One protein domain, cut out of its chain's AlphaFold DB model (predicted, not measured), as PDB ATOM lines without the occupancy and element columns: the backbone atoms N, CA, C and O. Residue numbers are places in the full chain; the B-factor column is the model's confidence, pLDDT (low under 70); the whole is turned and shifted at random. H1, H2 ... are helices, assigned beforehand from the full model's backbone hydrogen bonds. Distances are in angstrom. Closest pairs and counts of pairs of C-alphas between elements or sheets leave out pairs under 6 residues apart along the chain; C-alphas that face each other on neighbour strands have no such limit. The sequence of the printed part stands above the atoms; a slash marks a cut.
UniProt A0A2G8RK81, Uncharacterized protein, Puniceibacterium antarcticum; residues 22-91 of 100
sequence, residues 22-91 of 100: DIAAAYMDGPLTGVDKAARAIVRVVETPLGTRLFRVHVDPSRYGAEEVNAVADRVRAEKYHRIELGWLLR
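AT A GLANCE: This is residues 22 to 91 of the 100 residues of an uncharacterized protein of Puniceibacterium antarcticum (UniProt A0A2G8RK81). Read from residue 22 and you find an open, loose frame: H2 and H3 are set apart, the long link of residues 48 to 65 runs back between them, and little H4 folds back at the far end of H3. Residues 22 to 29, mostly H1, stick out at one end. The printed part has 70 residues, four named helices in the order H1, H2, H3, H4 and no named strand, all helix. It is only just loose, close to extended, with a radius of gyration of the C-alphas of 16.4 A and spans of 54 by 27 by 12 A.

IN THESE COORDINATES: Find C-alpha 22 at (125.005, 224.923, 157.374), where H1 begins and runs to 28. H2 holds residues 37 to 47, 15.5 A long. H3, residues 66 to 83, runs 25.7 A from (122.700, 220.136, 131.628). H4, residues 87 to 90, ends at (130.999, 224.136, 112.416).

HOW THE PARTS SIT: H3 touches H4 with residues 78 to 81 alone; the closest C-alphas, of Tyr 81 and Gly 87, are 4.9 A apart. H1 and H2 are apart, and so are H2 and H3. Each O i to N i+4 pair in H1, H2 and H3 is within hydrogen-bond range; H4 is too short for one.

THE WHOLE: Asp 22 and Glu 85 have the farthest C-alphas, 53.8 A apart. The printed part has no cut, and no printed residue is under 70 in pLDDT.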
ATOM      1  N   ASP A  22     125.029 226.385 157.237       94.88
ATOM      2  CA  ASP A  22     125.005 224.923 157.374       94.88
ATOM      3  C   ASP A  22     124.459 224.263 156.104       94.88
ATOM      4  O   ASP A  22     125.004 223.271 155.620       94.88
ATOM      5  N   ILE A  23     123.430 224.865 155.495       90.81
ATOM      6  CA  ILE A  23     122.927 224.433 154.183       90.81
ATOM      7  C   ILE A  23     124.004 224.639 153.113       90.81
ATOM      8  O   ILE A  23     124.204 223.769 152.267       90.81
ATOM      9  N   ALA A  24     124.720 225.767 153.147       89.00
ATOM     10  CA  ALA A  24     125.792 226.030 152.192       89.00
ATOM     11  C   ALA A  24     126.915 224.982 152.288       89.00
ATOM     12  O   ALA A  24     127.363 224.481 151.257       89.00
ATOM     13  N   ALA A  25     127.324 224.615 153.506       88.31
ATOM     14  CA  ALA A  25     128.310 223.563 153.742       88.31
ATOM     15  C   ALA A  25     127.814 222.197 153.239       88.31
ATOM     16  O   ALA A  25     128.503 221.549 152.456       88.31
ATOM     17  N   ALA A  26     126.576 221.816 153.572       90.12
ATOM     18  CA  ALA A  26     125.979 220.563 153.108       90.12
ATOM     19  C   ALA A  26     125.904 220.455 151.571       90.12
ATOM     20  O   ALA A  26     126.043 219.367 151.015       90.12
ATOM     21  N   TYR A  27     125.710 221.574 150.864       85.00
ATOM     22  CA  TYR A  27     125.742 221.599 149.399       85.00
ATOM     23  C   TYR A  27     127.151 221.397 148.827       85.00
ATOM     24  O   TYR A  27     127.302 220.690 147.826       85.00
ATOM     25  N   MET A  28     128.168 222.004 149.447       83.12
ATOM     26  CA  MET A  28     129.568 221.875 149.021       83.12
ATOM     27  C   MET A  28     130.101 220.459 149.240       83.12
ATOM     28  O   MET A  28     130.691 219.888 148.325       83.12
ATOM     29  N   ASP A  29     129.816 219.880 150.405       85.69
ATOM     30  CA  ASP A  29     130.244 218.524 150.776       85.69
ATOM     31  C   ASP A  29     129.355 217.430 150.159       85.69
ATOM     32  O   ASP A  29     129.649 216.238 150.246       85.69
ATOM     33  N   GLY A  30     128.250 217.830 149.526       84.62
ATOM     34  CA  GLY A  30     127.279 216.949 148.895       84.62
ATOM     35  C   GLY A  30     127.278 217.095 147.367       84.62
ATOM     36  O   GLY A  30     128.284 216.765 146.733       84.62
ATOM     37  N   PRO A  31     126.175 217.562 146.743       81.25
ATOM     38  CA  PRO A  31     125.997 217.571 145.284       81.25
ATOM     39  C   PRO A  31     127.097 218.270 144.474       81.25
ATOM     40  O   PRO A  31     127.285 217.943 143.302       81.25
ATOM     41  N   LEU A  32     127.814 219.231 145.066       78.94
ATOM     42  CA  LEU A  32     128.884 219.973 144.392       78.94
ATOM     43  C   LEU A  32     130.274 219.339 144.572       78.94
ATOM     44  O   LEU A  32     131.264 219.857 144.053       78.94
ATOM     45  N   THR A  33     130.380 218.198 145.251       84.50
ATOM     46  CA  THR A  33     131.660 217.506 145.420       84.50
ATOM     47  C   THR A  33     132.293 217.176 144.065       84.50
ATOM     48  O   THR A  33     131.682 216.564 143.188       84.50
ATOM     49  N   GLY A  34     133.568 217.534 143.895       79.94
ATOM     50  CA  GLY A  34     134.329 217.249 142.678       79.94
ATOM     51  C   GLY A  34     134.355 218.378 141.644       79.94
ATOM     52  O   GLY A  34     134.715 218.119 140.494       79.94
ATOM     53  N   VAL A  35     133.999 219.617 142.013       76.06
ATOM     54  CA  VAL A  35     134.150 220.803 141.141       76.06
ATOM     55  C   VAL A  35     135.584 221.020 140.635       76.06
ATOM     56  O   VAL A  35     135.787 221.534 139.538       76.06
ATOM     57  N   ASP A  36     136.596 220.557 141.369       80.81
ATOM     58  CA  ASP A  36     138.007 220.577 140.966       80.81
ATOM     59  C   ASP A  36     138.277 219.761 139.682       80.81
ATOM     60  O   ASP A  36     139.237 220.025 138.950       80.81
ATOM     61  N   LYS A  37     137.396 218.809 139.340       86.62
ATOM     62  CA  LYS A  37     137.443 218.070 138.068       86.62
ATOM     63  C   LYS A  37     137.318 218.995 136.853       86.62
ATOM     64  O   LYS A  37     137.826 218.633 135.791       86.62
ATOM     65  N   ALA A  38     136.705 220.175 137.000       88.50
ATOM     66  CA  ALA A  38     136.582 221.157 135.925       88.50
ATOM     67  C   ALA A  38     137.952 221.694 135.492       88.50
ATOM     68  O   ALA A  38     138.238 221.743 134.298       88.50
ATOM     69  N   ALA A  39     138.839 222.001 136.447       87.12
ATOM     70  CA  ALA A  39     140.199 222.448 136.145       87.12
ATOM     71  C   ALA A  39     140.961 221.388 135.333       87.12
ATOM     72  O   ALA A  39     141.534 221.688 134.287       87.12
ATOM     73  N   ARG A  40     140.885 220.117 135.754       90.25
ATOM     74  CA  ARG A  40     141.500 218.996 135.021       90.25
ATOM     75  C   ARG A  40     140.900 218.801 133.628       90.25
ATOM     76  O   ARG A  40     141.624 218.463 132.697       90.25
ATOM     77  N   ALA A  41     139.592 218.991 133.472       92.94
ATOM     78  CA  ALA A  41     138.939 218.903 132.169       92.94
ATOM     79  C   ALA A  41     139.423 219.996 131.210       92.94
ATOM     80  O   ALA A  41     139.693 219.699 130.050       92.94
ATOM     81  N   ILE A  42     139.599 221.225 131.700       92.06
ATOM     82  CA  ILE A  42     140.119 222.341 130.902       92.06
ATOM     83  C   ILE A  42     141.543 222.055 130.428       92.06
ATOM     84  O   ILE A  42     141.812 222.210 129.240       92.06
ATOM     85  N   VAL A  43     142.425 221.581 131.318       93.94
ATOM     86  CA  VAL A  43     143.798 221.193 130.944       93.94
ATOM     87  C   VAL A  43     143.778 220.183 129.795       93.94
ATOM     88  O   VAL A  43     144.386 220.435 128.758       93.94
ATOM     89  N   ARG A  44     142.975 219.116 129.908       93.88
ATOM     90  CA  ARG A  44     142.846 218.106 128.842       93.88
ATOM     91  C   ARG A  44     142.378 218.690 127.506       93.88
ATOM     92  O   ARG A  44     142.875 218.283 126.461       93.88
ATOM     93  N   VAL A  45     141.429 219.633 127.521       94.56
ATOM     94  CA  VAL A  45     140.944 220.300 126.295       94.56
ATOM     95  C   VAL A  45     142.033 221.167 125.664       94.56
ATOM     96  O   VAL A  45     142.182 221.191 124.442       94.56
ATOM     97  N   VAL A  46     142.809 221.885 126.477       94.25
ATOM     98  CA  VAL A  46     143.924 222.709 125.988       94.25
ATOM     99  C   VAL A  46     144.975 221.832 125.308       94.25
ATOM    100  O   VAL A  46     145.409 222.162 124.203       94.25
ATOM    101  N   GLU A  47     145.299 220.692 125.919       96.00
ATOM    102  CA  GLU A  47     146.260 219.705 125.412       96.00
ATOM    103  C   GLU A  47     145.792 218.976 124.142       96.00
ATOM    104  O   GLU A  47     146.617 218.424 123.415       96.00
ATOM    105  N   THR A  48     144.491 218.968 123.832       94.25
ATOM    106  CA  THR A  48     143.990 218.282 122.630       94.25
ATOM    107  C   THR A  48     144.431 219.034 121.361       94.25
ATOM    108  O   THR A  48     144.323 220.267 121.324       94.25
ATOM    109  N   PRO A  49     144.883 218.342 120.293       93.19
ATOM    110  CA  PRO A  49     145.261 218.991 119.040       93.19
ATOM    111  C   PRO A  49     144.151 219.872 118.450       93.19
ATOM    112  O   PRO A  49     142.953 219.594 118.597       93.19
ATOM    113  N   LEU A  50     144.547 220.928 117.732       88.06
ATOM    114  CA  LEU A  50     143.608 221.766 116.981       88.06
ATOM    115  C   LEU A  50     142.739 220.895 116.055       88.06
ATOM    116  O   LEU A  50     143.224 219.941 115.459       88.06
ATOM    117  N   GLY A  51     141.446 221.207 115.968       89.50
ATOM    118  CA  GLY A  51     140.487 220.450 115.153       89.50
ATOM    119  C   GLY A  51     139.921 219.188 115.799       89.50
ATOM    120  O   GLY A  51     138.894 218.701 115.346       89.50
ATOM    121  N   THR A  52     140.527 218.696 116.880       91.06
ATOM    122  CA  THR A  52     140.078 217.465 117.564       91.06
ATOM    123  C   THR A  52     139.434 217.724 118.926       91.06
ATOM    124  O   THR A  52     138.914 216.808 119.562       91.06
ATOM    125  N   ARG A  53     139.443 218.984 119.381       93.62
ATOM    126  CA  ARG A  53     138.791 219.396 120.628       93.62
ATOM    127  C   ARG A  53     137.294 219.142 120.548       93.62
ATOM    128  O   ARG A  53     136.631 219.583 119.611       93.62
ATOM    129  N   LEU A  54     136.767 218.496 121.584       92.25
ATOM    130  CA  LEU A  54     135.329 218.389 121.772       92.25
ATOM    131  C   LEU A  54     134.714 219.786 121.858       92.25
ATOM    132  O   LEU A  54     135.227 220.660 122.558       92.25
ATOM    133  N   PHE A  55     133.583 219.968 121.179       92.94
ATOM    134  CA  PHE A  55     132.825 221.217 121.228       92.94
ATOM    135  C   PHE A  55     132.358 221.549 122.654       92.94
ATOM    136  O   PHE A  55     132.279 222.717 123.034       92.94
ATOM    137  N   ARG A  56     132.094 220.516 123.466       94.06
ATOM    138  CA  ARG A  56     131.667 220.645 124.858       94.06
ATOM    139  C   ARG A  56     132.213 219.499 125.708       94.06
ATOM    140  O   ARG A  56     132.269 218.358 125.261       94.06
ATOM    141  N   VAL A  57     132.591 219.811 126.946       94.00
ATOM    142  CA  VAL A  57     132.952 218.834 127.983       94.00
ATOM    143  C   VAL A  57     132.061 219.077 129.192       94.00
ATOM    144  O   VAL A  57     131.979 220.205 129.679       94.00
ATOM    145  N   HIS A  58     131.403 218.027 129.677       91.94
ATOM    146  CA  HIS A  58     130.536 218.090 130.848       91.94
ATOM    147  C   HIS A  58     131.289 217.654 132.104       91.94
ATOM    148  O   HIS A  58     131.879 216.576 132.161       91.94
ATOM    149  N   VAL A  59     131.265 218.513 133.120       89.94
ATOM    150  CA  VAL A  59     131.694 218.195 134.481       89.94
ATOM    151  C   VAL A  59     130.549 218.590 135.398       89.94
ATOM    152  O   VAL A  59     130.474 219.723 135.859       89.94
ATOM    153  N   ASP A  60     129.632 217.650 135.604       87.06
ATOM    154  CA  ASP A  60     128.447 217.832 136.437       87.06
ATOM    155  C   ASP A  60     128.318 216.647 137.408       87.06
ATOM    156  O   ASP A  60     127.708 215.628 137.074       87.06
ATOM    157  N   PRO A  61     128.925 216.743 138.606       83.62
ATOM    158  CA  PRO A  61     128.799 215.710 139.632       83.62
ATOM    159  C   PRO A  61     127.347 215.466 140.065       83.62
ATOM    160  O   PRO A  61     127.001 214.344 140.432       83.62
ATOM    161  N   SER A  62     126.507 216.501 139.989       83.50
ATOM    162  CA  SER A  62     125.116 216.482 140.441       83.50
ATOM    163  C   SER A  62     124.137 215.906 139.416       83.50
ATOM    164  O   SER A  62     123.017 215.565 139.788       83.50
ATOM    165  N   ARG A  63     124.556 215.765 138.149       84.00
ATOM    166  CA  ARG A  63     123.732 215.293 137.021       84.00
ATOM    167  C   ARG A  63     122.403 216.046 136.917       84.00
ATOM    168  O   ARG A  63     121.333 215.448 136.847       84.00
ATOM    169  N   TYR A  64     122.464 217.371 136.891       84.56
ATOM    170  CA  TYR A  64     121.287 218.240 136.929       84.56
ATOM    171  C   TYR A  64     120.666 218.494 135.538       84.56
ATOM    172  O   TYR A  64     119.968 219.483 135.320       84.56
ATOM    173  N   GLY A  65     120.923 217.612 134.566       89.00
ATOM    174  CA  GLY A  65     120.278 217.634 133.248       89.00
ATOM    175  C   GLY A  65     120.947 218.529 132.196       89.00
ATOM    176  O   GLY A  65     120.450 218.669 131.075       89.00
ATOM    177  N   ALA A  66     122.052 219.199 132.541       90.31
ATOM    178  CA  ALA A  66     122.700 220.136 131.628       90.31
ATOM    179  C   ALA A  66     123.329 219.435 130.415       90.31
ATOM    180  O   ALA A  66     123.415 220.039 129.347       90.31
ATOM    181  N   GLU A  67     123.786 218.192 130.558       93.81
ATOM    182  CA  GLU A  67     124.349 217.404 129.457       93.81
ATOM    183  C   GLU A  67     123.295 217.133 128.381       93.81
ATOM    184  O   GLU A  67     123.497 217.436 127.206       93.81
ATOM    185  N   GLU A  68     122.120 216.690 128.801       94.75
ATOM    186  CA  GLU A  68     120.998 216.326 127.950       94.75
ATOM    187  C   GLU A  68     120.437 217.549 127.217       94.75
ATOM    188  O   GLU A  68     120.254 217.527 125.995       94.75
ATOM    189  N   VAL A  69     120.219 218.651 127.943       96.56
ATOM    190  CA  VAL A  69     119.727 219.905 127.351       96.56
ATOM    191  C   VAL A  69     120.728 220.456 126.339       96.56
ATOM    192  O   VAL A  69     120.341 220.873 125.243       96.56
ATOM    193  N   ASN A  70     122.021 220.444 126.673       96.25
ATOM    194  CA  ASN A  70     123.048 220.923 125.756       96.25
ATOM    195  C   ASN A  70     123.182 220.022 124.529       96.25
ATOM    196  O   ASN A  70     123.320 220.559 123.437       96.25
ATOM    197  N   ALA A  71     123.063 218.700 124.662       95.62
ATOM    198  CA  ALA A  71     123.110 217.787 123.522       95.62
ATOM    199  C   ALA A  71     122.000 218.094 122.503       95.62
ATOM    200  O   ALA A  71     122.251 218.180 121.298       95.62
ATOM    201  N   VAL A  72     120.774 218.340 122.982       98.00
ATOM    202  CA  VAL A  72     119.657 218.761 122.121       98.00
ATOM    203  C   VAL A  72     119.955 220.114 121.475       98.00
ATOM    204  O   VAL A  72     119.785 220.276 120.266       98.00
ATOM    205  N   ALA A  73     120.412 221.084 122.263       97.19
ATOM    206  CA  ALA A  73     120.660 222.432 121.777       97.19
ATOM    207  C   ALA A  73     121.809 222.486 120.751       97.19
ATOM    208  O   ALA A  73     121.715 223.212 119.760       97.19
ATOM    209  N   ASP A  74     122.875 221.717 120.963       97.25
ATOM    210  CA  ASP A  74     124.030 221.638 120.069       97.25
ATOM    211  C   ASP A  74     123.633 220.979 118.737       97.25
ATOM    212  O   ASP A  74     123.945 221.521 117.674       97.25
ATOM    213  N   ARG A  75     122.825 219.907 118.771       97.62
ATOM    214  CA  ARG A  75     122.256 219.290 117.561       97.62
ATOM    215  C   ARG A  75     121.390 220.265 116.761       97.62
ATOM    216  O   ARG A  75     121.623 220.449 115.570       97.62
ATOM    217  N   VAL A  76     120.419 220.917 117.405       98.25
ATOM    218  CA  VAL A  76     119.494 221.846 116.724       98.25
ATOM    219  C   VAL A  76     120.249 223.013 116.081       98.25
ATOM    220  O   VAL A  76     119.920 223.435 114.969       98.25
ATOM    221  N   ARG A  77     121.290 223.533 116.746       97.00
ATOM    222  CA  ARG A  77     122.142 224.581 116.169       97.00
ATOM    223  C   ARG A  77     122.915 224.064 114.960       97.00
ATOM    224  O   ARG A  77     122.882 224.729 113.931       97.00
ATOM    225  N   ALA A  78     123.551 222.895 115.048       97.50
ATOM    226  CA  ALA A  78     124.282 222.309 113.923       97.50
ATOM    227  C   ALA A  78     123.372 222.062 112.704       97.50
ATOM    228  O   ALA A  78     123.704 222.468 111.590       97.50
ATOM    229  N   GLU A  79     122.181 221.495 112.918       98.44
ATOM    230  CA  GLU A  79     121.177 221.271 111.866       98.44
ATOM    231  C   GLU A  79     120.782 222.573 111.154       98.44
ATOM    232  O   GLU A  79     120.624 222.589 109.932       98.44
ATOM    233  N   LYS A  80     120.660 223.686 111.893       98.25
ATOM    234  CA  LYS A  80     120.395 225.003 111.300       98.25
ATOM    235  C   LYS A  80     121.508 225.410 110.334       98.25
ATOM    236  O   LYS A  80     121.189 225.816 109.222       98.25
ATOM    237  N   TYR A  81     122.776 225.307 110.741       97.81
ATOM    238  CA  TYR A  81     123.917 225.679 109.892       97.81
ATOM    239  C   TYR A  81     124.003 224.814 108.636       97.81
ATOM    240  O   TYR A  81     124.233 225.347 107.555       97.81
ATOM    241  N   HIS A  82     123.733 223.512 108.747       97.75
ATOM    242  CA  HIS A  82     123.650 222.638 107.577       97.75
ATOM    243  C   HIS A  82     122.509 223.027 106.629       97.75
ATOM    244  O   HIS A  82     122.719 223.070 105.422       97.75
ATOM    245  N   ARG A  83     121.323 223.368 107.153       98.06
ATOM    246  CA  ARG A  83     120.151 223.740 106.338       98.06
ATOM    247  C   ARG A  83     120.349 225.018 105.522       98.06
ATOM    248  O   ARG A  83     119.730 225.160 104.477       98.06
ATOM    249  N   ILE A  84     121.160 225.947 106.019       98.12
ATOM    250  CA  ILE A  84     121.443 227.225 105.349       98.12
ATOM    251  C   ILE A  84     122.785 227.216 104.607       98.12
ATOM    252  O   ILE A  84     123.326 228.281 104.342       98.12
ATOM    253  N   GLU A  85     123.340 226.031 104.326       97.19
ATOM    254  CA  GLU A  85     124.592 225.847 103.568       97.19
ATOM    255  C   GLU A  85     125.834 226.488 104.222       97.19
ATOM    256  O   GLU A  85     126.868 226.701 103.597       97.19
ATOM    257  N   LEU A  86     125.776 226.728 105.535       97.44
ATOM    258  CA  LEU A  86     126.874 227.269 106.343       97.44
ATOM    259  C   LEU A  86     127.491 226.216 107.274       97.44
ATOM    260  O   LEU A  86     128.068 226.548 108.307       97.44
ATOM    261  N   GLY A  87     127.370 224.930 106.930       95.69
ATOM    262  CA  GLY A  87     127.895 223.824 107.742       95.69
ATOM    263  C   GLY A  87     129.414 223.874 107.944       95.69
ATOM    264  O   GLY A  87     129.912 223.395 108.959       95.69
ATOM    265  N   TRP A  88     130.146 224.509 107.027       93.56
ATOM    266  CA  TRP A  88     131.592 224.712 107.132       93.56
ATOM    267  C   TRP A  88     131.992 225.551 108.358       93.56
ATOM    268  O   TRP A  88     133.065 225.336 108.915       93.56
ATOM    269  N   LEU A  89     131.104 226.425 108.863       94.19
ATOM    270  CA  LEU A  89     131.332 227.194 110.097       94.19
ATOM    271  C   LEU A  89     131.389 226.324 111.360       94.19
ATOM    272  O   LEU A  89     131.807 226.800 112.415       94.19
ATOM    273  N   LEU A  90     130.958 225.064 111.286       93.75
ATOM    274  CA  LEU A  90     130.999 224.136 112.416       93.75
ATOM    275  C   LEU A  90     132.391 223.523 112.632       93.75
ATOM    276  O   LEU A  90     132.584 222.786 113.598       93.75
ATOM    277  N   ARG A  91     133.365 223.818 111.759       90.69
ATOM    278  CA  ARG A  91     134.758 223.373 111.886       90.69
ATOM    279  C   ARG A  91     135.704 224.575 111.988       90.69
ATOM    280  O   ARG A  91     135.497 225.581 111.314       90.69
TER     281      ARG A  91